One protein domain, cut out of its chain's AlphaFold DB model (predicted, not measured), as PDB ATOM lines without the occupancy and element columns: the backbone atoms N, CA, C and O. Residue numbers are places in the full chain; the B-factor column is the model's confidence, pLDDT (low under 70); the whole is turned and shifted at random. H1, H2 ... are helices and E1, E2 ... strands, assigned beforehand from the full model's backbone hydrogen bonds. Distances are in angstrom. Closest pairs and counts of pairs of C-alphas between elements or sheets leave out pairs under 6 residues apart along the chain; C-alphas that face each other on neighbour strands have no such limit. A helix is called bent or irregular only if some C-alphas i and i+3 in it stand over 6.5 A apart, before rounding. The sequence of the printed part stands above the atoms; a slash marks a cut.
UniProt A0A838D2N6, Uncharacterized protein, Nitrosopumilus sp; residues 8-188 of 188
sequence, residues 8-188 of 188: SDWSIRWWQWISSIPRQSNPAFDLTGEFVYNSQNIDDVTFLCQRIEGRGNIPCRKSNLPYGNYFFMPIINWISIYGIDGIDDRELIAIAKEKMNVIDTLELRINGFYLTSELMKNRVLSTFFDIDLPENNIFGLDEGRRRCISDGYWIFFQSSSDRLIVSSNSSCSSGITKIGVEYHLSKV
ATOM      1  N   SER A   8     223.213 152.872 155.199       94.62
ATOM      2  CA  SER A   8     222.471 151.605 155.319       94.62
ATOM      3  C   SER A   8     223.398 150.390 155.368       94.62
ATOM      4  O   SER A   8     223.138 149.456 156.116       94.62
ATOM      5  N   ASP A   9     224.484 150.377 154.597       94.50
ATOM      6  CA  ASP A   9     225.431 149.258 154.619       94.50
ATOM      7  C   ASP A   9     226.197 149.226 155.947       94.50
ATOM      8  O   ASP A   9     226.422 148.164 156.527       94.50
ATOM      9  N   TRP A  10     226.571 150.403 156.457       95.00
ATOM     10  CA  TRP A  10     227.242 150.529 157.748       95.00
ATOM     11  C   TRP A  10     226.346 150.126 158.920       95.00
ATOM     12  O   TRP A  10     226.822 149.429 159.817       95.00
ATOM     13  N   SER A  11     225.058 150.489 158.911       96.25
ATOM     14  CA  SER A  11     224.120 150.064 159.960       96.25
ATOM     15  C   SER A  11     223.907 148.548 159.966       96.25
ATOM     16  O   SER A  11     223.884 147.944 161.037       96.25
ATOM     17  N   ILE A  12     223.842 147.916 158.789       96.94
ATOM     18  CA  ILE A  12     223.766 146.453 158.655       96.94
ATOM     19  C   ILE A  12     225.019 145.791 159.234       96.94
ATOM     20  O   ILE A  12     224.915 144.900 160.077       96.94
ATOM     21  N   ARG A  13     226.208 146.255 158.834       95.81
ATOM     22  CA  ARG A  13     227.488 145.727 159.338       95.81
ATOM     23  C   ARG A  13     227.609 145.872 160.849       95.81
ATOM     24  O   ARG A  13     228.097 144.961 161.513       95.81
ATOM     25  N   TRP A  14     227.146 146.992 161.396       96.50
ATOM     26  CA  TRP A  14     227.121 147.209 162.837       96.50
ATOM     27  C   TRP A  14     226.219 146.196 163.549       96.50
ATOM     28  O   TRP A  14     226.634 145.615 164.552       96.50
ATOM     29  N   TRP A  15     225.022 145.928 163.014       97.19
ATOM     30  CA  TRP A  15     224.117 144.927 163.584       97.19
ATOM     31  C   TRP A  15     224.685 143.514 163.509       97.19
ATOM     32  O   TRP A  15     224.569 142.763 164.476       97.19
ATOM     33  N   GLN A  16     225.331 143.163 162.398       97.06
ATOM     34  CA  GLN A  16     226.019 141.882 162.245       97.06
ATOM     35  C   GLN A  16     227.150 141.732 163.268       97.06
ATOM     36  O   GLN A  16     227.234 140.704 163.935       97.06
ATOM     37  N   TRP A  17     227.959 142.777 163.462       96.56
ATOM     38  CA  TRP A  17     229.006 142.793 164.481       96.56
ATOM     39  C   TRP A  17     228.434 142.592 165.887       96.56
ATOM     40  O   TRP A  17     228.767 141.604 166.540       96.56
ATOM     41  N   ILE A  18     227.542 143.477 166.345       96.25
ATOM     42  CA  ILE A  18     227.080 143.437 167.736       96.25
ATOM     43  C   ILE A  18     226.277 142.168 168.038       96.25
ATOM     44  O   ILE A  18     226.356 141.657 169.150       96.25
ATOM     45  N   SER A  19     225.532 141.631 167.065       96.44
ATOM     46  CA  SER A  19     224.699 140.437 167.269       96.44
ATOM     47  C   SER A  19     225.509 139.142 167.251       96.44
ATOM     48  O   SER A  19     225.087 138.165 167.863       96.44
ATOM     49  N   SER A  20     226.682 139.142 166.605       96.69
ATOM     50  CA  SER A  20     227.574 137.975 166.547       96.69
ATOM     51  C   SER A  20     228.304 137.681 167.863       96.69
ATOM     52  O   SER A  20     228.893 136.613 168.018       96.69
ATOM     53  N   ILE A  21     228.291 138.618 168.818       97.06
ATOM     54  CA  ILE A  21     229.033 138.502 170.077       97.06
ATOM     55  C   ILE A  21     228.085 138.030 171.196       97.06
ATOM     56  O   ILE A  21     227.093 138.717 171.470       97.06
ATOM     57  N   PRO A  22     228.395 136.927 171.909       97.00
ATOM     58  CA  PRO A  22     227.612 136.472 173.057       97.00
ATOM     59  C   PRO A  22     227.491 137.545 174.138       97.00
ATOM     60  O   PRO A  22     228.433 138.297 174.397       97.00
ATOM     61  N   ARG A  23     226.347 137.581 174.824       95.19
ATOM     62  CA  ARG A  23     225.968 138.628 175.783       95.19
ATOM     63  C   ARG A  23     227.043 138.927 176.832       95.19
ATOM     64  O   ARG A  23     227.295 140.089 177.127       95.19
ATOM     65  N   GLN A  24     227.690 137.893 177.365       95.19
ATOM     66  CA  GLN A  24     228.694 137.993 178.433       95.19
ATOM     67  C   GLN A  24     229.964 138.770 178.055       95.19
ATOM     68  O   GLN A  24     230.618 139.321 178.932       95.19
ATOM     69  N   SER A  25     230.302 138.826 176.767       96.12
ATOM     70  CA  SER A  25     231.478 139.525 176.236       96.12
ATOM     71  C   SER A  25     231.088 140.667 175.296       96.12
ATOM     72  O   SER A  25     231.915 141.152 174.521       96.12
ATOM     73  N   ASN A  26     229.810 141.054 175.297       95.50
ATOM     74  CA  ASN A  26     229.264 141.972 174.318       95.50
ATOM     75  C   ASN A  26     229.467 143.441 174.747       95.50
ATOM     76  O   ASN A  26     229.059 143.814 175.855       95.50
ATOM     77  N   PRO A  27     230.011 144.305 173.868       94.75
ATOM     78  CA  PRO A  27     230.202 145.727 174.152       94.75
ATOM     79  C   PRO A  27     228.929 146.458 174.619       94.75
ATOM     80  O   PRO A  27     229.016 147.420 175.378       94.75
ATOM     81  N   ALA A  28     227.736 146.017 174.204       91.75
ATOM     82  CA  ALA A  28     226.473 146.651 174.581       91.75
ATOM     83  C   ALA A  28     226.116 146.474 176.071       91.75
ATOM     84  O   ALA A  28     225.363 147.288 176.614       91.75
ATOM     85  N   PHE A  29     226.685 145.460 176.731       91.81
ATOM     86  CA  PHE A  29     226.479 145.132 178.148       91.81
ATOM     87  C   PHE A  29     227.677 145.495 179.030       91.81
ATOM     88  O   PHE A  29     227.584 145.450 180.256       91.81
ATOM     89  N   ASP A  30     228.779 145.913 178.415       91.88
ATOM     90  CA  ASP A  30     229.969 146.383 179.104       91.88
ATOM     91  C   ASP A  30     229.738 147.769 179.728       91.88
ATOM     92  O   ASP A  30     229.265 148.708 179.076       91.88
ATOM     93  N   LEU A  31     230.071 147.907 181.010       91.38
ATOM     94  CA  LEU A  31     229.990 149.170 181.750       91.38
ATOM     95  C   LEU A  31     231.338 149.896 181.836       91.38
ATOM     96  O   LEU A  31     231.367 151.059 182.229       91.38
ATOM     97  N   THR A  32     232.431 149.220 181.487       93.44
ATOM     98  CA  THR A  32     233.811 149.636 181.768       93.44
ATOM     99  C   THR A  32     234.581 150.067 180.529       93.44
ATOM    100  O   THR A  32     235.402 150.973 180.630       93.44
ATOM    101  N   GLY A  33     234.294 149.492 179.361       92.81
ATOM    102  CA  GLY A  33     235.035 149.713 178.118       92.81
ATOM    103  C   GLY A  33     236.020 148.592 177.748       92.81
ATOM    104  O   GLY A  33     236.669 148.690 176.703       92.81
ATOM    105  N   GLU A  34     236.117 147.537 178.563       94.50
ATOM    106  CA  GLU A  34     236.955 146.356 178.325       94.50
ATOM    107  C   GLU A  34     236.599 145.621 177.021       94.50
ATOM    108  O   GLU A  34     237.483 145.122 176.331       94.50
ATOM    109  N   PHE A  35     235.321 145.598 176.632       94.81
ATOM    110  CA  PHE A  35     234.849 144.801 175.493       94.81
ATOM    111  C   PHE A  35     234.675 145.597 174.205       94.81
ATOM    112  O   PHE A  35     234.250 145.035 173.200       94.81
ATOM    113  N   VAL A  36     235.013 146.889 174.192       91.44
ATOM    114  CA  VAL A  36     234.825 147.778 173.026       91.44
ATOM    115  C   VAL A  36     235.453 147.214 171.756       91.44
ATOM    116  O   VAL A  36     234.893 147.385 170.672       91.44
ATOM    117  N   TYR A  37     236.584 146.519 171.891       89.62
ATOM    118  CA  TYR A  37     237.333 145.989 170.759       89.62
ATOM    119  C   TYR A  37     236.989 144.541 170.373       89.62
ATOM    120  O   TYR A  37     237.545 144.001 169.416       89.62
ATOM    121  N   ASN A  38     236.057 143.897 171.079       92.88
ATOM    122  CA  ASN A  38     235.709 142.509 170.797       92.88
ATOM    123  C   ASN A  38     235.122 142.370 169.387       92.88
ATOM    124  O   ASN A  38     234.175 143.065 169.012       92.88
ATOM    125  N   SER A  39     235.701 141.453 168.611       89.38
ATOM    126  CA  SER A  39     235.281 141.114 167.246       89.38
ATOM    127  C   SER A  39     235.231 142.300 166.262       89.38
ATOM    128  O   SER A  39     234.484 142.251 165.286       89.38
ATOM    129  N   GLN A  40     236.023 143.357 166.482       85.56
ATOM    130  CA  GLN A  40     236.181 144.479 165.544       85.56
ATOM    131  C   GLN A  40     237.059 144.062 164.350       85.56
ATOM    132  O   GLN A  40     238.245 144.369 164.294       85.56
ATOM    133  N   ASN A  41     236.490 143.335 163.389       69.06
ATOM    134  CA  ASN A  41     237.215 142.844 162.206       69.06
ATOM    135  C   ASN A  41     236.889 143.656 160.936       69.06
ATOM    136  O   ASN A  41     236.701 143.074 159.868       69.06
ATOM    137  N   ILE A  42     236.742 144.984 161.044       73.12
ATOM    138  CA  ILE A  42     236.264 145.832 159.938       73.12
ATOM    139  C   ILE A  42     237.236 146.986 159.664       73.12
ATOM    140  O   ILE A  42     237.117 148.058 160.251       73.12
ATOM    141  N   ASP A  43     238.154 146.760 158.720       72.38
ATOM    142  CA  ASP A  43     239.064 147.752 158.126       72.38
ATOM    143  C   ASP A  43     239.583 148.816 159.130       72.38
ATOM    144  O   ASP A  43     240.063 148.486 160.216       72.38
ATOM    145  N   ASP A  44     239.478 150.101 158.769       83.94
ATOM    146  CA  ASP A  44     239.904 151.265 159.559       83.94
ATOM    147  C   ASP A  44     238.784 151.848 160.453       83.94
ATOM    148  O   ASP A  44     238.938 152.952 160.995       83.94
ATOM    149  N   VAL A  45     237.638 151.159 160.568       90.94
ATOM    150  CA  VAL A  45     236.435 151.668 161.245       90.94
ATOM    151  C   VAL A  45     236.212 150.946 162.565       90.94
ATOM    152  O   VAL A  45     235.966 149.748 162.611       90.94
ATOM    153  N   THR A  46     236.211 151.706 163.657       92.81
ATOM    154  CA  THR A  46     235.823 151.199 164.975       92.81
ATOM    155  C   THR A  46     234.328 151.396 165.194       92.81
ATOM    156  O   THR A  46     233.826 152.525 165.159       92.81
ATOM    157  N   PHE A  47     233.606 150.313 165.473       94.75
ATOM    158  CA  PHE A  47     232.215 150.410 165.894       94.75
ATOM    159  C   PHE A  47     232.090 150.728 167.378       94.75
ATOM    160  O   PHE A  47     232.679 150.065 168.226       94.75
ATOM    161  N   LEU A  48     231.276 151.729 167.707       95.19
ATOM    162  CA  LEU A  48     230.874 152.011 169.084       95.19
ATOM    163  C   LEU A  48     229.391 151.688 169.244       95.19
ATOM    164  O   LEU A  48     228.633 151.681 168.273       95.19
ATOM    165  N   CYS A  49     228.954 151.414 170.467       93.62
ATOM    166  CA  CYS A  49     227.567 151.058 170.742       93.62
ATOM    167  C   CYS A  49     227.021 151.825 171.936       93.62
ATOM    168  O   CYS A  49     227.761 152.297 172.798       93.62
ATOM    169  N   GLN A  50     225.702 151.934 171.999       89.69
ATOM    170  CA  GLN A  50     225.029 152.383 173.204       89.69
ATOM    171  C   GLN A  50     224.879 151.202 174.157       89.69
ATOM    172  O   GLN A  50     225.125 150.044 173.814       89.69
ATOM    173  N   ARG A  51     224.446 151.502 175.374       85.19
ATOM    174  CA  ARG A  51     223.922 150.488 176.278       85.19
ATOM    175  C   ARG A  51     222.571 149.983 175.758       85.19
ATOM    176  O   ARG A  51     221.679 150.795 175.541       85.19
ATOM    177  N   ILE A  52     222.421 148.668 175.584       72.62
ATOM    178  CA  ILE A  52     221.159 148.055 175.116       72.62
ATOM    179  C   ILE A  52     220.165 147.821 176.266       72.62
ATOM    180  O   ILE A  52     218.959 147.905 176.061       72.62
ATOM    181  N   GLU A  53     220.643 147.615 177.497       67.00
ATOM    182  CA  GLU A  53     219.776 147.367 178.655       67.00
ATOM    183  C   GLU A  53     220.292 148.000 179.944       67.00
ATOM    184  O   GLU A  53     221.486 147.966 180.246       67.00
ATOM    185  N   GLY A  54     219.358 148.475 180.769       58.53
ATOM    186  CA  GLY A  54     219.590 148.868 182.155       58.53
ATOM    187  C   GLY A  54     218.956 150.208 182.499       58.53
ATOM    188  O   GLY A  54     219.099 151.186 181.773       58.53
ATOM    189  N   ARG A  55     218.256 150.258 183.636       56.28
ATOM    190  CA  ARG A  55     217.745 151.511 184.203       56.28
ATOM    191  C   ARG A  55     218.863 152.204 184.983       56.28
ATOM    192  O   ARG A  55     219.603 151.543 185.706       56.28
ATOM    193  N   GLY A  56     218.956 153.528 184.876       64.50
ATOM    194  CA  GLY A  56     219.862 154.339 185.693       64.50
ATOM    195  C   GLY A  56     221.016 154.961 184.908       64.50
ATOM    196  O   GLY A  56     220.801 155.536 183.845       64.50
ATOM    197  N   ASN A  57     222.224 154.908 185.476       70.94
ATOM    198  CA  ASN A  57     223.360 155.712 185.023       70.94
ATOM    199  C   ASN A  57     223.863 155.318 183.625       70.94
ATOM    200  O   ASN A  57     224.004 154.134 183.296       70.94
ATOM    201  N   ILE A  58     224.185 156.345 182.836       82.94
ATOM    202  CA  ILE A  58     224.900 156.238 181.562       82.94
ATOM    203  C   ILE A  58     226.303 155.670 181.851       82.94
ATOM    204  O   ILE A  58     227.005 156.233 182.695       82.94
ATOM    205  N   PRO A  59     226.721 154.557 181.218       88.50
ATOM    206  CA  PRO A  59     228.041 153.987 181.458       88.50
ATOM    207  C   PRO A  59     229.136 154.911 180.920       88.50
ATOM    208  O   PRO A  59     229.007 155.456 179.823       88.50
ATOM    209  N   CYS A  60     230.223 155.036 181.682       92.50
ATOM    210  CA  CYS A  60     231.452 155.706 181.265       92.50
ATOM    211  C   CYS A  60     232.494 154.633 180.927       92.50
ATOM    212  O   CYS A  60     233.095 154.031 181.817       92.50
ATOM    213  N   ARG A  61     232.664 154.368 179.631       94.94
ATOM    214  CA  ARG A  61     233.533 153.333 179.071       94.94
ATOM    215  C   ARG A  61     234.896 153.918 178.728       94.94
ATOM    216  O   ARG A  61     234.988 154.880 177.968       94.94
ATOM    217  N   LYS A  62     235.962 153.319 179.246       96.12
ATOM    218  CA  LYS A  62     237.349 153.706 178.982       96.12
ATOM    219  C   LYS A  62     238.037 152.589 178.222       96.12
ATOM    220  O   LYS A  62     238.002 151.445 178.656       96.12
ATOM    221  N   SER A  63     238.647 152.916 177.089       93.75
ATOM    222  CA  SER A  63     239.311 151.907 176.269       93.75
ATOM    223  C   SER A  63     240.507 152.479 175.522       93.75
ATOM    224  O   SER A  63     240.534 153.659 175.162       93.75
ATOM    225  N   ASN A  64     241.485 151.613 175.290       91.31
ATOM    226  CA  ASN A  64     242.657 151.898 174.485       91.31
ATOM    227  C   ASN A  64     242.447 151.268 173.110       91.31
ATOM    228  O   ASN A  64     242.303 150.052 173.002       91.31
ATOM    229  N   LEU A  65     242.401 152.096 172.073       85.75
ATOM    230  CA  LEU A  65     242.223 151.636 170.706       85.75
ATOM    231  C   LEU A  65     243.593 151.362 170.085       85.75
ATOM    232  O   LEU A  65     244.429 152.269 170.066       85.75
ATOM    233  N   PRO A  66     243.825 150.148 169.560       77.31
ATOM    234  CA  PRO A  66     245.109 149.797 168.960       77.31
ATOM    235  C   PRO A  66     245.346 150.517 167.624       77.31
ATOM    236  O   PRO A  66     246.485 150.647 167.193       77.31
ATOM    237  N   TYR A  67     244.278 150.956 166.949       76.88
ATOM    238  CA  TYR A  67     244.300 151.715 165.699       76.88
ATOM    239  C   TYR A  67     242.896 152.262 165.386       76.88
ATOM    240  O   TYR A  67     241.929 151.968 166.089       76.88
ATOM    241  N   GLY A  68     242.787 153.047 164.310       76.31
ATOM    242  CA  GLY A  68     241.522 153.573 163.798       76.31
ATOM    243  C   GLY A  68     241.349 155.069 164.053       76.31
ATOM    244  O   GLY A  68     241.555 155.583 165.151       76.31
ATOM    245  N   ASN A  69     240.954 155.788 163.003       87.12
ATOM    246  CA  ASN A  69     240.563 157.198 163.084       87.12
ATOM    247  C   ASN A  69     239.098 157.404 162.698       87.12
ATOM    248  O   ASN A  69     238.599 158.519 162.830       87.12
ATOM    249  N   TYR A  70     238.434 156.356 162.210       91.88
ATOM    250  CA  TYR A  70     237.057 156.385 161.754       91.88
ATOM    251  C   TYR A  70     236.184 155.595 162.711       91.88
ATOM    252  O   TYR A  70     236.546 154.513 163.169       91.88
ATOM    253  N   PHE A  71     235.024 156.158 163.002       93.50
ATOM    254  CA  PHE A  71     234.099 155.635 163.982       93.50
ATOM    255  C   PHE A  71     232.709 155.602 163.382       93.50
ATOM    256  O   PHE A  71     232.289 156.551 162.713       93.50
ATOM    257  N   PHE A  72     231.985 154.526 163.665       94.38
ATOM    258  CA  PHE A  72     230.578 154.423 163.323       94.38
ATOM    259  C   PHE A  72     229.790 153.905 164.517       94.38
ATOM    260  O   PHE A  72     230.172 152.931 165.164       94.38
ATOM    261  N   MET A  73     228.695 154.582 164.835       94.12
ATOM    262  CA  MET A  73     227.833 154.178 165.934       94.12
ATOM    263  C   MET A  73     226.392 154.592 165.680       94.12
ATOM    264  O   MET A  73     226.148 155.610 165.021       94.12
ATOM    265  N   PRO A  74     225.424 153.852 166.238       93.94
ATOM    266  CA  PRO A  74     224.094 154.392 166.380       93.94
ATOM    267  C   PRO A  74     224.150 155.545 167.383       93.94
ATOM    268  O   PRO A  74     225.102 155.696 168.144       93.94
ATOM    269  N   ILE A  75     223.148 156.394 167.373       91.81
ATOM    270  CA  ILE A  75     222.865 157.321 168.466       91.81
ATOM    271  C   ILE A  75     221.675 156.752 169.242       91.81
ATOM    272  O   ILE A  75     221.701 156.683 170.469       91.81
ATOM    273  N   ILE A  76     220.690 156.263 168.485       90.38
ATOM    274  CA  ILE A  76     219.587 155.408 168.906       90.38
ATOM    275  C   ILE A  76     219.131 154.588 167.694       90.38
ATOM    276  O   ILE A  76     219.170 155.079 166.564       90.38
ATOM    277  N   ASN A  77     218.714 153.344 167.902       93.94
ATOM    278  CA  ASN A  77     218.254 152.471 166.827       93.94
ATOM    279  C   ASN A  77     217.228 151.443 167.321       93.94
ATOM    280  O   ASN A  77     216.962 151.321 168.518       93.94
ATOM    281  N   TRP A  78     216.654 150.714 166.370       94.31
ATOM    282  CA  TRP A  78     215.829 149.537 166.593       94.31
ATOM    283  C   TRP A  78     216.086 148.500 165.498       94.31
ATOM    284  O   TRP A  78     216.361 148.857 164.349       94.31
ATOM    285  N   ILE A  79     215.966 147.220 165.845       96.50
ATOM    286  CA  ILE A  79     215.971 146.095 164.908       96.50
ATOM    287  C   ILE A  79     214.662 145.325 165.059       96.50
ATOM    288  O   ILE A  79     214.272 144.994 166.173       96.50
ATOM    289  N   SER A  80     213.992 145.063 163.942       97.75
ATOM    290  CA  SER A  80     212.844 144.162 163.872       97.75
ATOM    291  C   SER A  80     213.302 142.815 163.317       97.75
ATOM    292  O   SER A  80     213.922 142.762 162.248       97.75
ATOM    293  N   ILE A  81     212.986 141.734 164.021       97.88
ATOM    294  CA  ILE A  81     213.415 140.367 163.730       97.88
ATOM    295  C   ILE A  81     212.214 139.533 163.272       97.88
ATOM    296  O   ILE A  81     211.180 139.473 163.942       97.88
ATOM    297  N   TYR A  82     212.360 138.858 162.131       97.19
ATOM    298  CA  TYR A  82     211.337 137.958 161.601       97.19
ATOM    299  C   TYR A  82     210.992 136.840 162.594       97.19
ATOM    300  O   TYR A  82     211.883 136.204 163.157       97.19
ATOM    301  N   GLY A  83     209.697 136.584 162.784       94.88
ATOM    302  CA  GLY A  83     209.176 135.581 163.715       94.88
ATOM    303  C   GLY A  83     209.141 136.029 165.180       94.88
ATOM    304  O   GLY A  83     208.577 135.313 166.001       94.88
ATOM    305  N   ILE A  84     209.704 137.200 165.502       96.06
ATOM    306  CA  ILE A  84     209.666 137.804 166.841       96.06
ATOM    307  C   ILE A  84     208.793 139.056 166.829       96.06
ATOM    308  O   ILE A  84     207.811 139.128 167.560       96.06
ATOM    309  N   ASP A  85     209.132 140.022 165.974       94.75
ATOM    310  CA  ASP A  85     208.402 141.287 165.879       94.75
ATOM    311  C   ASP A  85     207.252 141.212 164.865       94.75
ATOM    312  O   ASP A  85     206.224 141.852 165.050       94.75
ATOM    313  N   GLY A  86     207.403 140.418 163.802       93.88
ATOM    314  CA  GLY A  86     206.398 140.271 162.748       93.88
ATOM    315  C   GLY A  86     206.637 139.043 161.877       93.88
ATOM    316  O   GLY A  86     207.723 138.452 161.899       93.88
ATOM    317  N   ILE A  87     205.619 138.653 161.110       93.56
ATOM    318  CA  ILE A  87     205.633 137.447 160.262       93.56
ATOM    319  C   ILE A  87     205.760 137.753 158.764       93.56
ATOM    320  O   ILE A  87     205.870 136.825 157.957       93.56
ATOM    321  N   ASP A  88     205.770 139.033 158.385       95.75
ATOM    322  CA  ASP A  88     206.024 139.484 157.020       95.75
ATOM    323  C   ASP A  88     206.840 140.788 156.951       95.75
ATOM    324  O   ASP A  88     207.053 141.494 157.940       95.75
ATOM    325  N   ASP A  89     207.321 141.108 155.748       96.88
ATOM    326  CA  ASP A  89     208.188 142.261 155.506       96.88
ATOM    327  C   ASP A  89     207.510 143.606 155.831       96.88
ATOM    328  O   ASP A  89     208.184 144.547 156.260       96.88
ATOM    329  N   ARG A  90     206.191 143.730 155.630       97.50
ATOM    330  CA  ARG A  90     205.464 144.986 155.866       97.50
ATOM    331  C   ARG A  90     205.362 145.273 157.357       97.50
ATOM    332  O   ARG A  90     205.601 146.413 157.754       97.50
ATOM    333  N   GLU A  91     205.049 144.258 158.156       97.31
ATOM    334  CA  GLU A  91     204.994 144.364 159.617       97.31
ATOM    335  C   GLU A  91     206.355 144.763 160.192       97.31
ATOM    336  O   GLU A  91     206.452 145.735 160.944       97.31
ATOM    337  N   LEU A  92     207.430 144.090 159.766       97.88
ATOM    338  CA  LEU A  92     208.781 144.385 160.247       97.88
ATOM    339  C   LEU A  92     209.209 145.829 159.936       97.88
ATOM    340  O   LEU A  92     209.753 146.510 160.813       97.88
ATOM    341  N   ILE A  93     208.924 146.315 158.718       98.19
ATOM    342  CA  ILE A  93     209.175 147.712 158.326       98.19
ATOM    343  C   ILE A  93     208.361 148.676 159.195       98.19
ATOM    344  O   ILE A  93     208.894 149.697 159.638       98.19
ATOM    345  N   ALA A  94     207.071 148.392 159.403       97.69
ATOM    346  CA  ALA A  94     206.184 149.260 160.170       97.69
ATOM    347  C   ALA A  94     206.674 149.409 161.615       97.69
ATOM    348  O   ALA A  94     206.826 150.535 162.086       97.69
ATOM    349  N   ILE A  95     207.022 148.296 162.266       96.38
ATOM    350  CA  ILE A  95     207.505 148.277 163.651       96.38
ATOM    351  C   ILE A  95     208.828 149.030 163.787       96.38
ATOM    352  O   ILE A  95     208.954 149.887 164.665       96.38
ATOM    353  N   ALA A  96     209.798 148.781 162.897       95.88
ATOM    354  CA  ALA A  96     211.092 149.466 162.951       95.88
ATOM    355  C   ALA A  96     210.910 150.990 162.864       95.88
ATOM    356  O   ALA A  96     211.475 151.746 163.658       95.88
ATOM    357  N   LYS A  97     210.044 151.441 161.948       96.38
ATOM    358  CA  LYS A  97     209.720 152.860 161.790       96.38
ATOM    359  C   LYS A  97     208.988 153.432 162.991       96.38
ATOM    360  O   LYS A  97     209.322 154.535 163.414       96.38
ATOM    361  N   GLU A  98     207.998 152.720 163.520       94.75
ATOM    362  CA  GLU A  98     207.195 153.172 164.656       94.75
ATOM    363  C   GLU A  98     208.080 153.451 165.874       94.75
ATOM    364  O   GLU A  98     207.980 154.523 166.473       94.75
ATOM    365  N   LYS A  99     209.024 152.550 166.174       91.44
ATOM    366  CA  LYS A  99     209.970 152.719 167.285       91.44
ATOM    367  C   LYS A  99     210.840 153.964 167.137       91.44
ATOM    368  O   LYS A  99     211.132 154.620 168.134       91.44
ATOM    369  N   MET A 100     211.216 154.323 165.911       91.44
ATOM    370  CA  MET A 100     212.011 155.526 165.640       91.44
ATOM    371  C   MET A 100     211.167 156.799 165.467       91.44
ATOM    372  O   MET A 100     211.697 157.901 165.586       91.44
ATOM    373  N   ASN A 101     209.857 156.691 165.231       91.69
ATOM    374  CA  ASN A 101     208.956 157.846 165.114       91.69
ATOM    375  C   ASN A 101     208.657 158.521 166.461       91.69
ATOM    376  O   ASN A 101     208.200 159.660 166.475       91.69
ATOM    377  N   VAL A 102     208.907 157.833 167.577       87.00
ATOM    378  CA  VAL A 102     208.603 158.303 168.942       87.00
ATOM    379  C   VAL A 102     209.841 158.796 169.703       87.00
ATOM    380  O   VAL A 102     209.853 158.806 170.938       87.00
ATOM    381  N   ILE A 103     210.905 159.159 168.983       84.50
ATOM    382  CA  ILE A 103     212.128 159.724 169.566       84.50
ATOM    383  C   ILE A 103     211.874 161.171 169.985       84.50
ATOM    384  O   ILE A 103     211.357 161.969 169.210       84.50
ATOM    385  N   ASP A 104     212.260 161.486 171.219       81.25
ATOM    386  CA  ASP A 104     212.055 162.792 171.853       81.25
ATOM    387  C   ASP A 104     213.375 163.572 171.955       81.25
ATOM    388  O   ASP A 104     213.441 164.776 171.725       81.25
ATOM    389  N   THR A 105     214.477 162.874 172.245       83.62
ATOM    390  CA  THR A 105     215.803 163.489 172.394       83.62
ATOM    391  C   THR A 105     216.844 162.737 171.585       83.62
ATOM    392  O   THR A 105     216.926 161.510 171.675       83.62
ATOM    393  N   LEU A 106     217.678 163.486 170.861       87.88
ATOM    394  CA  LEU A 106     218.824 162.977 170.117       87.88
ATOM    395  C   LEU A 106     220.030 163.896 170.349       87.88
ATOM    396  O   LEU A 106     220.190 164.918 169.683       87.88
ATOM    397  N   GLU A 107     220.874 163.547 171.318       89.38
ATOM    398  CA  GLU A 107     222.094 164.291 171.625       89.38
ATOM    399  C   GLU A 107     223.333 163.437 171.381       89.38
ATOM    400  O   GLU A 107     223.454 162.314 171.879       89.38
ATOM    401  N   LEU A 108     224.295 164.023 170.673       91.38
ATOM    402  CA  LEU A 108     225.651 163.517 170.552       91.38
ATOM    403  C   LEU A 108     226.626 164.653 170.838       91.38
ATOM    404  O   LEU A 108     226.450 165.781 170.365       91.38
ATOM    405  N   ARG A 109     227.691 164.337 171.569       92.62
ATOM    406  CA  ARG A 109     228.860 165.199 171.680       92.62
ATOM    407  C   ARG A 109     230.114 164.439 171.325       92.62
ATOM    408  O   ARG A 109     230.291 163.294 171.736       92.62
ATOM    409  N   ILE A 110     230.998 165.125 170.618       92.56
ATOM    410  CA  ILE A 110     232.341 164.649 170.312       92.56
ATOM    411  C   ILE A 110     233.306 165.711 170.822       92.56
ATOM    412  O   ILE A 110     233.228 166.866 170.411       92.56
ATOM    413  N   ASN A 111     234.173 165.345 171.766       92.31
ATOM    414  CA  ASN A 111     235.099 166.256 172.445       92.31
ATOM    415  C   ASN A 111     234.412 167.525 172.989       92.31
ATOM    416  O   ASN A 111     234.948 168.625 172.905       92.31
ATOM    417  N   GLY A 112     233.196 167.373 173.525       88.38
ATOM    418  CA  GLY A 112     232.400 168.468 174.094       88.38
ATOM    419  C   GLY A 112     231.573 169.279 173.087       88.38
ATOM    420  O   GLY A 112     230.677 170.008 173.513       88.38
ATOM    421  N   PHE A 113     231.795 169.122 171.778       88.75
ATOM    422  CA  PHE A 113     231.020 169.810 170.742       88.75
ATOM    423  C   PHE A 113     229.699 169.092 170.477       88.75
ATOM    424  O   PHE A 113     229.692 167.903 170.163       88.75
ATOM    425  N   TYR A 114     228.589 169.822 170.584       85.31
ATOM    426  CA  TYR A 114     227.259 169.300 170.286       85.31
ATOM    427  C   TYR A 114     227.030 169.142 168.788       85.31
ATOM    428  O   TYR A 114     227.240 170.067 168.006       85.31
ATOM    429  N   LEU A 115     226.489 167.987 168.423       80.75
ATOM    430  CA  LEU A 115     225.937 167.705 167.110       80.75
ATOM    431  C   LEU A 115     224.451 167.438 167.351       80.75
ATOM    432  O   LEU A 115     224.125 166.405 167.914       80.75
ATOM    433  N   THR A 116     223.546 168.370 167.044       70.31
ATOM    434  CA  THR A 116     222.098 168.181 167.306       70.31
ATOM    435  C   THR A 116     221.243 168.429 166.065       70.31
ATOM    436  O   THR A 116     220.456 167.569 165.684       70.31
ATOM    437  N   SER A 117     221.431 169.548 165.361       63.53
ATOM    438  CA  SER A 117     220.593 169.924 164.208       63.53
ATOM    439  C   SER A 117     220.813 169.072 162.947       63.53
ATOM    440  O   SER A 117     219.887 168.882 162.162       63.53
ATOM    441  N   GLU A 118     222.016 168.532 162.748       69.00
ATOM    442  CA  GLU A 118     222.359 167.696 161.585       69.00
ATOM    443  C   GLU A 118     222.024 166.212 161.803       69.00
ATOM    444  O   GLU A 118     221.813 165.480 160.839       69.00
ATOM    445  N   LEU A 119     221.918 165.759 163.058       76.94
ATOM    446  CA  LEU A 119     221.749 164.337 163.367       76.94
ATOM    447  C   LEU A 119     220.424 163.775 162.863       76.94
ATOM    448  O   LEU A 119     220.368 162.625 162.435       76.94
ATOM    449  N   MET A 120     219.371 164.595 162.863       72.31
ATOM    450  CA  MET A 120     218.051 164.168 162.404       72.31
ATOM    451  C   MET A 120     218.028 163.795 160.914       72.31
ATOM    452  O   MET A 120     217.150 163.050 160.481       72.31
ATOM    453  N   LYS A 121     219.003 164.270 160.126       80.19
ATOM    454  CA  LYS A 121     219.157 163.907 158.710       80.19
ATOM    455  C   LYS A 121     219.762 162.511 158.524       80.19
ATOM    456  O   LYS A 121     219.640 161.946 157.443       80.19
ATOM    457  N   ASN A 122     220.356 161.940 159.570       86.94
ATOM    458  CA  ASN A 122     221.024 160.640 159.532       86.94
ATOM    459  C   ASN A 122     220.124 159.500 160.033       86.94
ATOM    460  O   ASN A 122     220.628 158.508 160.567       86.94
ATOM    461  N   ARG A 123     218.797 159.634 159.892       94.25
ATOM    462  CA  ARG A 123     217.889 158.496 160.062       94.25
ATOM    463  C   ARG A 123     218.050 157.544 158.885       94.25
ATOM    464  O   ARG A 123     217.974 157.960 157.731       94.25
ATOM    465  N   VAL A 124     218.241 156.269 159.179       95.81
ATOM    466  CA  VAL A 124     218.544 155.233 158.200       95.81
ATOM    467  C   VAL A 124     217.635 154.050 158.458       95.81
ATOM    468  O   VAL A 124     217.822 153.325 159.432       95.81
ATOM    469  N   LEU A 125     216.700 153.828 157.538       97.50
ATOM    470  CA  LEU A 125     216.048 152.536 157.383       97.50
ATOM    471  C   LEU A 125     216.958 151.654 156.524       97.50
ATOM    472  O   LEU A 125     217.294 152.036 155.401       97.50
ATOM    473  N   SER A 126     217.362 150.499 157.041       97.88
ATOM    474  CA  SER A 126     218.184 149.558 156.286       97.88
ATOM    475  C   SER A 126     217.367 148.814 155.226       97.88
ATOM    476  O   SER A 126     216.142 148.703 155.318       97.88
ATOM    477  N   THR A 127     218.039 148.214 154.243       97.25
ATOM    478  CA  THR A 127     217.459 147.065 153.529       97.25
ATOM    479  C   THR A 127     217.324 145.872 154.479       97.25
ATOM    480  O   THR A 127     217.877 145.890 155.581       97.25
ATOM    481  N   PHE A 128     216.600 144.826 154.072       98.19
ATOM    482  CA  PHE A 128     216.621 143.562 154.813       98.19
ATOM    483  C   PHE A 128     218.018 142.944 154.780       98.19
ATOM    484  O   PHE A 128     218.717 143.019 153.767       98.19
ATOM    485  N   PHE A 129     218.401 142.330 155.890       98.38
ATOM    486  CA  PHE A 129     219.685 141.667 156.071       98.38
ATOM    487  C   PHE A 129     219.530 140.495 157.035       98.38
ATOM    488  O   PHE A 129     218.491 140.346 157.677       98.38
ATOM    489  N   ASP A 130     220.576 139.687 157.143       98.44
ATOM    490  CA  ASP A 130     220.633 138.609 158.118       98.44
ATOM    491  C   ASP A 130     221.700 138.884 159.175       98.44
ATOM    492  O   ASP A 130     222.751 139.473 158.885       98.44
ATOM    493  N   ILE A 131     221.417 138.413 160.384       98.00
ATOM    494  CA  ILE A 131     222.361 138.295 161.494       98.00
ATOM    495  C   ILE A 131     222.509 136.826 161.877       98.00
ATOM    496  O   ILE A 131     221.555 136.051 161.773       98.00
ATOM    497  N   ASP A 132     223.690 136.464 162.361       97.25
ATOM    498  CA  ASP A 132     223.973 135.143 162.911       97.25
ATOM    499  C   ASP A 132     224.065 135.260 164.433       97.25
ATOM    500  O   ASP A 132     224.940 135.953 164.959       97.25
ATOM    501  N   LEU A 133     223.120 134.635 165.138       98.25
ATOM    502  CA  LEU A 133     223.067 134.676 166.595       98.25
ATOM    503  C   LEU A 133     223.855 133.506 167.192       98.25
ATOM    504  O   LEU A 133     223.552 132.362 166.848       98.25
ATOM    505  N   PRO A 134     224.808 133.752 168.105       98.06
ATOM    506  CA  PRO A 134     225.433 132.688 168.883       98.06
ATOM    507  C   PRO A 134     224.512 132.204 170.016       98.06
ATOM    508  O   PRO A 134     223.496 132.839 170.340       98.06
ATOM    509  N   GLU A 135     224.915 131.130 170.697       98.00
ATOM    510  CA  GLU A 135     224.397 130.816 172.031       98.00
ATOM    511  C   GLU A 135     224.546 132.023 172.973       98.00
ATOM    512  O   GLU A 135     225.522 132.779 172.914       98.00
ATOM    513  N   ASN A 136     223.582 132.199 173.883       96.56
ATOM    514  CA  ASN A 136     223.559 133.312 174.838       96.56
ATOM    515  C   ASN A 136     223.677 134.696 174.159       96.56
ATOM    516  O   ASN A 136     224.359 135.588 174.671       96.56
ATOM    517  N   ASN A 137     223.048 134.886 172.994       96.81
ATOM    518  CA  ASN A 137     223.049 136.164 172.276       96.81
ATOM    519  C   ASN A 137     222.310 137.280 173.033       96.81
ATOM    520  O   ASN A 137     221.581 137.063 174.004       96.81
ATOM    521  N   ILE A 138     222.494 138.507 172.548       94.44
ATOM    522  CA  ILE A 138     221.961 139.727 173.164       94.44
ATOM    523  C   ILE A 138     220.432 139.810 173.200       94.44
ATOM    524  O   ILE A 138     219.912 140.575 174.005       94.44
ATOM    525  N   PHE A 139     219.729 139.030 172.375       94.44
ATOM    526  CA  PHE A 139     218.266 139.022 172.301       94.44
ATOM    527  C   PHE A 139     217.627 137.924 173.164       94.44
ATOM    528  O   PHE A 139     216.407 137.888 173.285       94.44
ATOM    529  N   GLY A 140     218.426 137.021 173.750       95.06
ATOM    530  CA  GLY A 140     217.911 135.872 174.507       95.06
ATOM    531  C   GLY A 140     217.132 134.869 173.649       95.06
ATOM    532  O   GLY A 140     216.308 134.129 174.178       95.06
ATOM    533  N   LEU A 141     217.360 134.877 172.334       96.38
ATOM    534  CA  LEU A 141     216.742 133.952 171.385       96.38
ATOM    535  C   LEU A 141     217.590 132.688 171.240       96.38
ATOM    536  O   LEU A 141     218.773 132.694 171.579       96.38
ATOM    537  N   ASP A 142     217.017 131.641 170.652       97.38
ATOM    538  CA  ASP A 142     217.812 130.504 170.187       97.38
ATOM    539  C   ASP A 142     218.865 130.971 169.176       97.38
ATOM    540  O   ASP A 142     218.666 131.963 168.458       97.38
ATOM    541  N   GLU A 143     219.974 130.242 169.100       98.06
ATOM    542  CA  GLU A 143     221.025 130.515 168.129       98.06
ATOM    543  C   GLU A 143     220.556 130.320 166.674       98.06
ATOM    544  O   GLU A 143     219.469 129.803 166.369       98.06
ATOM    545  N   GLY A 144     221.397 130.774 165.753       97.81
ATOM    546  CA  GLY A 144     221.213 130.616 164.322       97.81
ATOM    547  C   GLY A 144     220.832 131.902 163.601       97.81
ATOM    548  O   GLY A 144     220.709 132.988 164.171       97.81
ATOM    549  N   ARG A 145     220.676 131.760 162.286       98.00
ATOM    550  CA  ARG A 145     220.461 132.885 161.382       98.00
ATOM    551  C   ARG A 145     219.059 133.468 161.546       98.00
ATOM    552  O   ARG A 145     218.076 132.728 161.665       98.00
ATOM    553  N   ARG A 146     218.961 134.796 161.544       97.69
ATOM    554  CA  ARG A 146     217.701 135.546 161.623       97.69
ATOM    555  C   ARG A 146     217.674 136.634 160.558       97.69
ATOM    556  O   ARG A 146     218.658 137.349 160.390       97.69
ATOM    557  N   ARG A 147     216.529 136.768 159.885       97.88
ATOM    558  CA  ARG A 147     216.262 137.853 158.936       97.88
ATOM    559  C   ARG A 147     215.714 139.063 159.676       97.88
ATOM    560  O   ARG A 147     214.791 138.934 160.485       97.88
ATOM    561  N   CYS A 148     216.257 140.233 159.373       98.06
ATOM    562  CA  CYS A 148     215.996 141.460 160.106       98.06
ATOM    563  C   CYS A 148     215.900 142.682 159.187       98.06
ATOM    564  O   CYS A 148     216.372 142.685 158.047       98.06
ATOM    565  N   ILE A 149     215.324 143.753 159.725       98.50
ATOM    566  CA  ILE A 149     215.424 145.119 159.207       98.50
ATOM    567  C   ILE A 149     215.616 146.071 160.384       98.50
ATOM    568  O   ILE A 149     215.150 145.797 161.486       98.50
ATOM    569  N   SER A 150     216.307 147.187 160.171       97.88
ATOM    570  CA  SER A 150     216.565 148.165 161.226       97.88
ATOM    571  C   SER A 150     216.215 149.576 160.785       97.88
ATOM    572  O   SER A 150     216.305 149.906 159.604       97.88
ATOM    573  N   ASP A 151     215.839 150.412 161.745       97.56
ATOM    574  CA  ASP A 151     215.714 151.860 161.584       97.56
ATOM    575  C   ASP A 151     216.463 152.522 162.746       97.56
ATOM    576  O   ASP A 151     216.514 151.985 163.856       97.56
ATOM    577  N   GLY A 152     217.096 153.662 162.511       95.06
ATOM    578  CA  GLY A 152     217.860 154.338 163.552       95.06
ATOM    579  C   GLY A 152     218.549 155.597 163.084       95.06
ATOM    580  O   GLY A 152     218.681 155.845 161.890       95.06
ATOM    581  N   TYR A 153     219.022 156.376 164.046       93.81
ATOM    582  CA  TYR A 153     219.883 157.523 163.814       93.81
ATOM    583  C   TYR A 153     221.325 157.100 164.020       93.81
ATOM    584  O   TYR A 153     221.670 156.552 165.066       93.81
ATOM    585  N   TRP A 154     222.166 157.363 163.029       94.12
ATOM    586  CA  TRP A 154     223.546 156.893 163.010       94.12
ATOM    587  C   TRP A 154     224.508 158.045 162.779       94.12
ATOM    588  O   TRP A 154     224.148 159.093 162.240       94.12
ATOM    589  N   ILE A 155     225.761 157.845 163.158       93.38
ATOM    590  CA  ILE A 155     226.827 158.787 162.853       93.38
ATOM    591  C   ILE A 155     228.064 158.033 162.393       93.38
ATOM    592  O   ILE A 155     228.512 157.082 163.032       93.38
ATOM    593  N   PHE A 156     228.618 158.497 161.282       92.06
ATOM    594  CA  PHE A 156     229.968 158.180 160.854       92.06
ATOM    595  C   PHE A 156     230.824 159.428 161.051       92.06
ATOM    596  O   PHE A 156     230.467 160.502 160.562       92.06
ATOM    597  N   PHE A 157     231.944 159.315 161.757       91.19
ATOM    598  CA  PHE A 157     232.829 160.452 161.988       91.19
ATOM    599  C   PHE A 157     234.296 160.038 162.020       91.19
ATOM    600  O   PHE A 157     234.640 158.877 162.231       91.19
ATOM    601  N   GLN A 158     235.169 161.018 161.806       91.12
ATOM    602  CA  GLN A 158     236.610 160.851 161.895       91.12
ATOM    603  C   GLN A 158     237.151 161.690 163.052       91.12
ATOM    604  O   GLN A 158     236.709 162.817 163.268       91.12
ATOM    605  N   SER A 159     238.144 161.169 163.765       88.62
ATOM    606  CA  SER A 159     238.939 161.940 164.716       88.62
ATOM    607  C   SER A 159     240.410 161.581 164.578       88.62
ATOM    608  O   SER A 159     240.787 160.416 164.692       88.62
ATOM    609  N   SER A 160     241.254 162.591 164.376       85.44
ATOM    610  CA  SER A 160     242.714 162.463 164.414       85.44
ATOM    611  C   SER A 160     243.298 162.638 165.819       85.44
ATOM    612  O   SER A 160     244.485 162.416 165.995       85.44
ATOM    613  N   SER A 161     242.487 162.996 166.820       86.75
ATOM    614  CA  SER A 161     242.957 163.211 168.194       86.75
ATOM    615  C   SER A 161     243.403 161.903 168.852       86.75
ATOM    616  O   SER A 161     242.742 160.878 168.672       86.75
ATOM    617  N   ASP A 162     244.465 161.954 169.657       88.56
ATOM    618  CA  ASP A 162     244.942 160.822 170.470       88.56
ATOM    619  C   ASP A 162     243.986 160.495 171.620       88.56
ATOM    620  O   ASP A 162     243.949 159.372 172.116       88.56
ATOM    621  N   ARG A 163     243.191 161.487 172.033       92.25
ATOM    622  CA  ARG A 163     242.120 161.343 173.019       92.25
ATOM    623  C   ARG A 163     240.795 161.757 172.414       92.25
ATOM    624  O   ARG A 163     240.664 162.853 171.866       92.25
ATOM    625  N   LEU A 164     239.809 160.889 172.538       94.12
ATOM    626  CA  LEU A 164     238.482 161.080 171.984       94.12
ATOM    627  C   LEU A 164     237.443 160.829 173.075       94.12
ATOM    628  O   LEU A 164     237.392 159.747 173.657       94.12
ATOM    629  N   ILE A 165     236.609 161.834 173.329       94.94
ATOM    630  CA  ILE A 165     235.448 161.721 174.208       94.94
ATOM    631  C   ILE A 165     234.195 161.729 173.342       94.94
ATOM    632  O   ILE A 165     233.962 162.690 172.609       94.94
ATOM    633  N   VAL A 166     233.386 160.677 173.431       94.50
ATOM    634  CA  VAL A 166     232.104 160.579 172.720       94.50
ATOM    635  C   VAL A 166     231.012 160.358 173.743       94.50
ATOM    636  O   VAL A 166     231.073 159.389 174.489       94.50
ATOM    637  N   SER A 167     230.007 161.223 173.780       93.06
ATOM    638  CA  SER A 167     228.857 161.045 174.667       93.06
ATOM    639  C   SER A 167     227.568 161.092 173.866       93.06
ATOM    640  O   SER A 167     227.349 162.070 173.150       93.06
ATOM    641  N   SER A 168     226.701 160.096 174.015       90.50
ATOM    642  CA  SER A 168     225.333 160.154 173.505       90.50
ATOM    643  C   SER A 168     224.323 160.072 174.638       90.50
ATOM    644  O   SER A 168     224.522 159.374 175.635       90.50
ATOM    645  N   ASN A 169     223.229 160.801 174.469       86.50
ATOM    646  CA  ASN A 169     222.069 160.728 175.336       86.50
ATOM    647  C   ASN A 169     220.834 160.857 174.455       86.50
ATOM    648  O   ASN A 169     220.655 161.835 173.732       86.50
ATOM    649  N   SER A 170     220.017 159.820 174.424       81.38
ATOM    650  CA  SER A 170     218.849 159.752 173.563       81.38
ATOM    651  C   SER A 170     217.689 159.157 174.323       81.38
ATOM    652  O   SER A 170     217.868 158.339 175.228       81.38
ATOM    653  N   SER A 171     216.487 159.594 173.977       78.19
ATOM    654  CA  SER A 171     215.293 159.089 174.628       78.19
ATOM    655  C   SER A 171     214.137 158.918 173.661       78.19
ATOM    656  O   SER A 171     214.014 159.649 172.675       78.19
ATOM    657  N   CYS A 172     213.291 157.933 173.951       73.81
ATOM    658  CA  CYS A 172     212.032 157.713 173.256       73.81
ATOM    659  C   CYS A 172     210.873 157.621 174.254       73.81
ATOM    660  O   CYS A 172     211.079 157.421 175.458       73.81
ATOM    661  N   SER A 173     209.652 157.799 173.743       64.19
ATOM    662  CA  SER A 173     208.414 157.719 174.530       64.19
ATOM    663  C   SER A 173     208.400 158.695 175.716       64.19
ATOM    664  O   SER A 173     208.220 158.289 176.863       64.19
ATOM    665  N   SER A 174     208.624 159.986 175.441       59.88
ATOM    666  CA  SER A 174     208.596 161.065 176.447       59.88
ATOM    667  C   SER A 174     209.599 160.878 177.596       59.88
ATOM    668  O   SER A 174     209.299 161.146 178.759       59.88
ATOM    669  N   GLY A 175     210.795 160.369 177.288       56.16
ATOM    670  CA  GLY A 175     211.887 160.253 178.257       56.16
ATOM    671  C   GLY A 175     211.843 159.026 179.173       56.16
ATOM    672  O   GLY A 175     212.696 158.920 180.059       56.16
ATOM    673  N   ILE A 176     210.893 158.100 178.973       57.78
ATOM    674  CA  ILE A 176     210.774 156.860 179.764       57.78
ATOM    675  C   ILE A 176     211.964 155.935 179.502       57.78
ATOM    676  O   ILE A 176     212.557 155.396 180.441       57.78
ATOM    677  N   THR A 177     212.341 155.779 178.235       64.44
ATOM    678  CA  THR A 177     213.512 154.995 177.841       64.44
ATOM    679  C   THR A 177     214.645 155.957 177.538       64.44
ATOM    680  O   THR A 177     214.560 156.729 176.588       64.44
ATOM    681  N   LYS A 178     215.704 155.914 178.351       71.31
ATOM    682  CA  LYS A 178     216.938 156.674 178.133       71.31
ATOM    683  C   LYS A 178     218.045 155.716 177.733       71.31
ATOM    684  O   LYS A 178     218.330 154.765 178.455       71.31
ATOM    685  N   ILE A 179     218.660 155.992 176.596       80.06
ATOM    686  CA  ILE A 179     219.774 155.238 176.045       80.06
ATOM    687  C   ILE A 179     220.930 156.217 175.900       80.06
ATOM    688  O   ILE A 179     220.796 157.275 175.292       80.06
ATOM    689  N   GLY A 180     222.072 155.877 176.479       85.44
ATOM    690  CA  GLY A 180     223.242 156.730 176.411       85.44
ATOM    691  C   GLY A 180     224.513 155.970 176.706       85.44
ATOM    692  O   GLY A 180     224.492 154.842 177.211       85.44
ATOM    693  N   VAL A 181     225.626 156.602 176.373       91.50
ATOM    694  CA  VAL A 181     226.973 156.118 176.661       91.50
ATOM    695  C   VAL A 181     227.916 157.308 176.708       91.50
ATOM    696  O   VAL A 181     227.730 158.274 175.972       91.50
ATOM    697  N   GLU A 182     228.937 157.230 177.549       94.56
ATOM    698  CA  GLU A 182     230.114 158.078 177.455       94.56
ATOM    699  C   GLU A 182     231.337 157.195 177.212       94.56
ATOM    700  O   GLU A 182     231.544 156.202 177.902       94.56
ATOM    701  N   TYR A 183     232.142 157.550 176.222       95.81
ATOM    702  CA  TYR A 183     233.380 156.884 175.856       95.81
ATOM    703  C   TYR A 183     234.555 157.819 176.072       95.81
ATOM    704  O   TYR A 183     234.516 158.963 175.630       95.81
ATOM    705  N   HIS A 184     235.609 157.319 176.711       96.19
ATOM    706  CA  HIS A 184     236.921 157.956 176.805       96.19
ATOM    707  C   HIS A 184     237.916 157.020 176.122       96.19
ATOM    708  O   HIS A 184     238.330 156.008 176.690       96.19
ATOM    709  N   LEU A 185     238.248 157.334 174.876       94.44
ATOM    710  CA  LEU A 185     239.070 156.496 174.012       94.44
ATOM    711  C   LEU A 185     240.450 157.127 173.881       94.44
ATOM    712  O   LEU A 185     240.561 158.318 173.575       94.44
ATOM    713  N   SER A 186     241.487 156.331 174.116       92.56
ATOM    714  CA  SER A 186     242.877 156.735 173.891       92.56
ATOM    715  C   SER A 186     243.481 155.880 172.789       92.56
ATOM    716  O   SER A 186     243.270 154.670 172.774       92.56
ATOM    717  N   LYS A 187     244.214 156.492 171.863       85.44
ATOM    718  CA  LYS A 187     245.015 155.762 170.874       85.44
ATOM    719  C   LYS A 187     246.364 155.411 171.494       85.44
ATOM    720  O   LYS A 187     246.914 156.229 172.235       85.44
ATOM    721  N   VAL A 188     246.838 154.195 171.237       77.69
ATOM    722  CA  VAL A 188     248.134 153.685 171.721       77.69
ATOM    723  C   VAL A 188     249.165 153.734 170.608       77.69
ATOM    724  O   VAL A 188     248.781 153.446 169.454       77.69
TER     725      VAL A 188
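Overview. This is residues 8 to 188 of the 188 residues of an uncharacterized protein of Nitrosopumilus sp (UniProt A0A838D2N6). Two five-stranded, strongly twisted sheets are stacked partly face to face as a sandwich, their strands crossed at 48 degrees. The sheet of E1, E3, E6, E7 and E8, with long bent strands E3 and E8, curls round H1, while H2 packs on E3 and E8. The 181 printed residues, with three named helices and ten named strands in the order H1 E1 E2 E3 H2 E4 E5 H3 E6 E7 E8 E9 E10, are of mixed class. The other sheet is mixed, in the order E2 E10 E9 E4 E5. The whole is compact, radius of gyration of the C-alphas 15.6 A, spanning 47 by 35 by 30 A.

Along the chain. Begin with E8, residues 144 to 158, from C-alpha 144 at (221.213, 130.616, 164.322) over 34.0 A; it bends by 83 degrees at residue 147. E3, residues 70 to 81, runs 28.6 A and bends by 75 degrees at residue 76. Their sheet also holds E1, 45 to 47, E6, 123 to 125, and E7, 129 to 133. In the other sheet find E2, 60 to 65, E4, 103 to 110, 20.8 A, E5, 113 to 115, E9, 163 to 172, 30.3 A, and E10, 177 to 187, 32.3 A, ending at C-alpha 187 (245.015, 155.762, 170.874). H1, residues 8 to 19, begins at C-alpha 8 (222.471, 151.605, 155.319) and runs 16.5 A; H2, 89 to 101, runs 18.3 A; H3 is 119 to 122.

Arrangement. Beside E8, antiparallel E3 lies on one side, with N 78 and O 151 at 2.8 A; E6, N 124 and O 152 at 2.8 A, and E7, N 148 and O 129 at 2.8 A, lie on the other side, both antiparallel. E7 and E8 form a hairpin. E1 is parallel to E3, N 46 and O 70 at 2.9 A. H1 is on this sheet; the closest C-alphas of H1 and E7, Gln 16 and Ile 131, are 5.2 A apart. H2 is on it at a height over the sheet of 8.0 A, over E8 and only just over E3, where 3 of its C-alphas fall. H3 is on it, only just over none of its strands, with 2 C-alphas falling on E8. In the other sheet, E2 is parallel to E10, N 61 and O 182 at 2.8 A; hairpin E9 and E10 has N 183 and O 166 at 2.7 A, E9 and E4 N 109 and O 167 at 2.8 A, and hairpin E4 and E5 N 115 and O 108 at 2.9 A. Between the sheets, the closest C-alphas of E3 and E9, Ile 75 and Ser 168, are 6.3 A apart. Every O i to N i+4 pair in H1 and H2 is within hydrogen-bond range; H3 is too short for one.

Size, cuts and confidence. The C-alphas of Ile 87 and Val 188, the two farthest apart, are 46.9 A apart. The printed part has no cut; the links H1 to E1 and E1 to E2 are long. Look for pLDDT under 70 at residue 41, residues 53 to 56, 117 to 118 and 173 to 177.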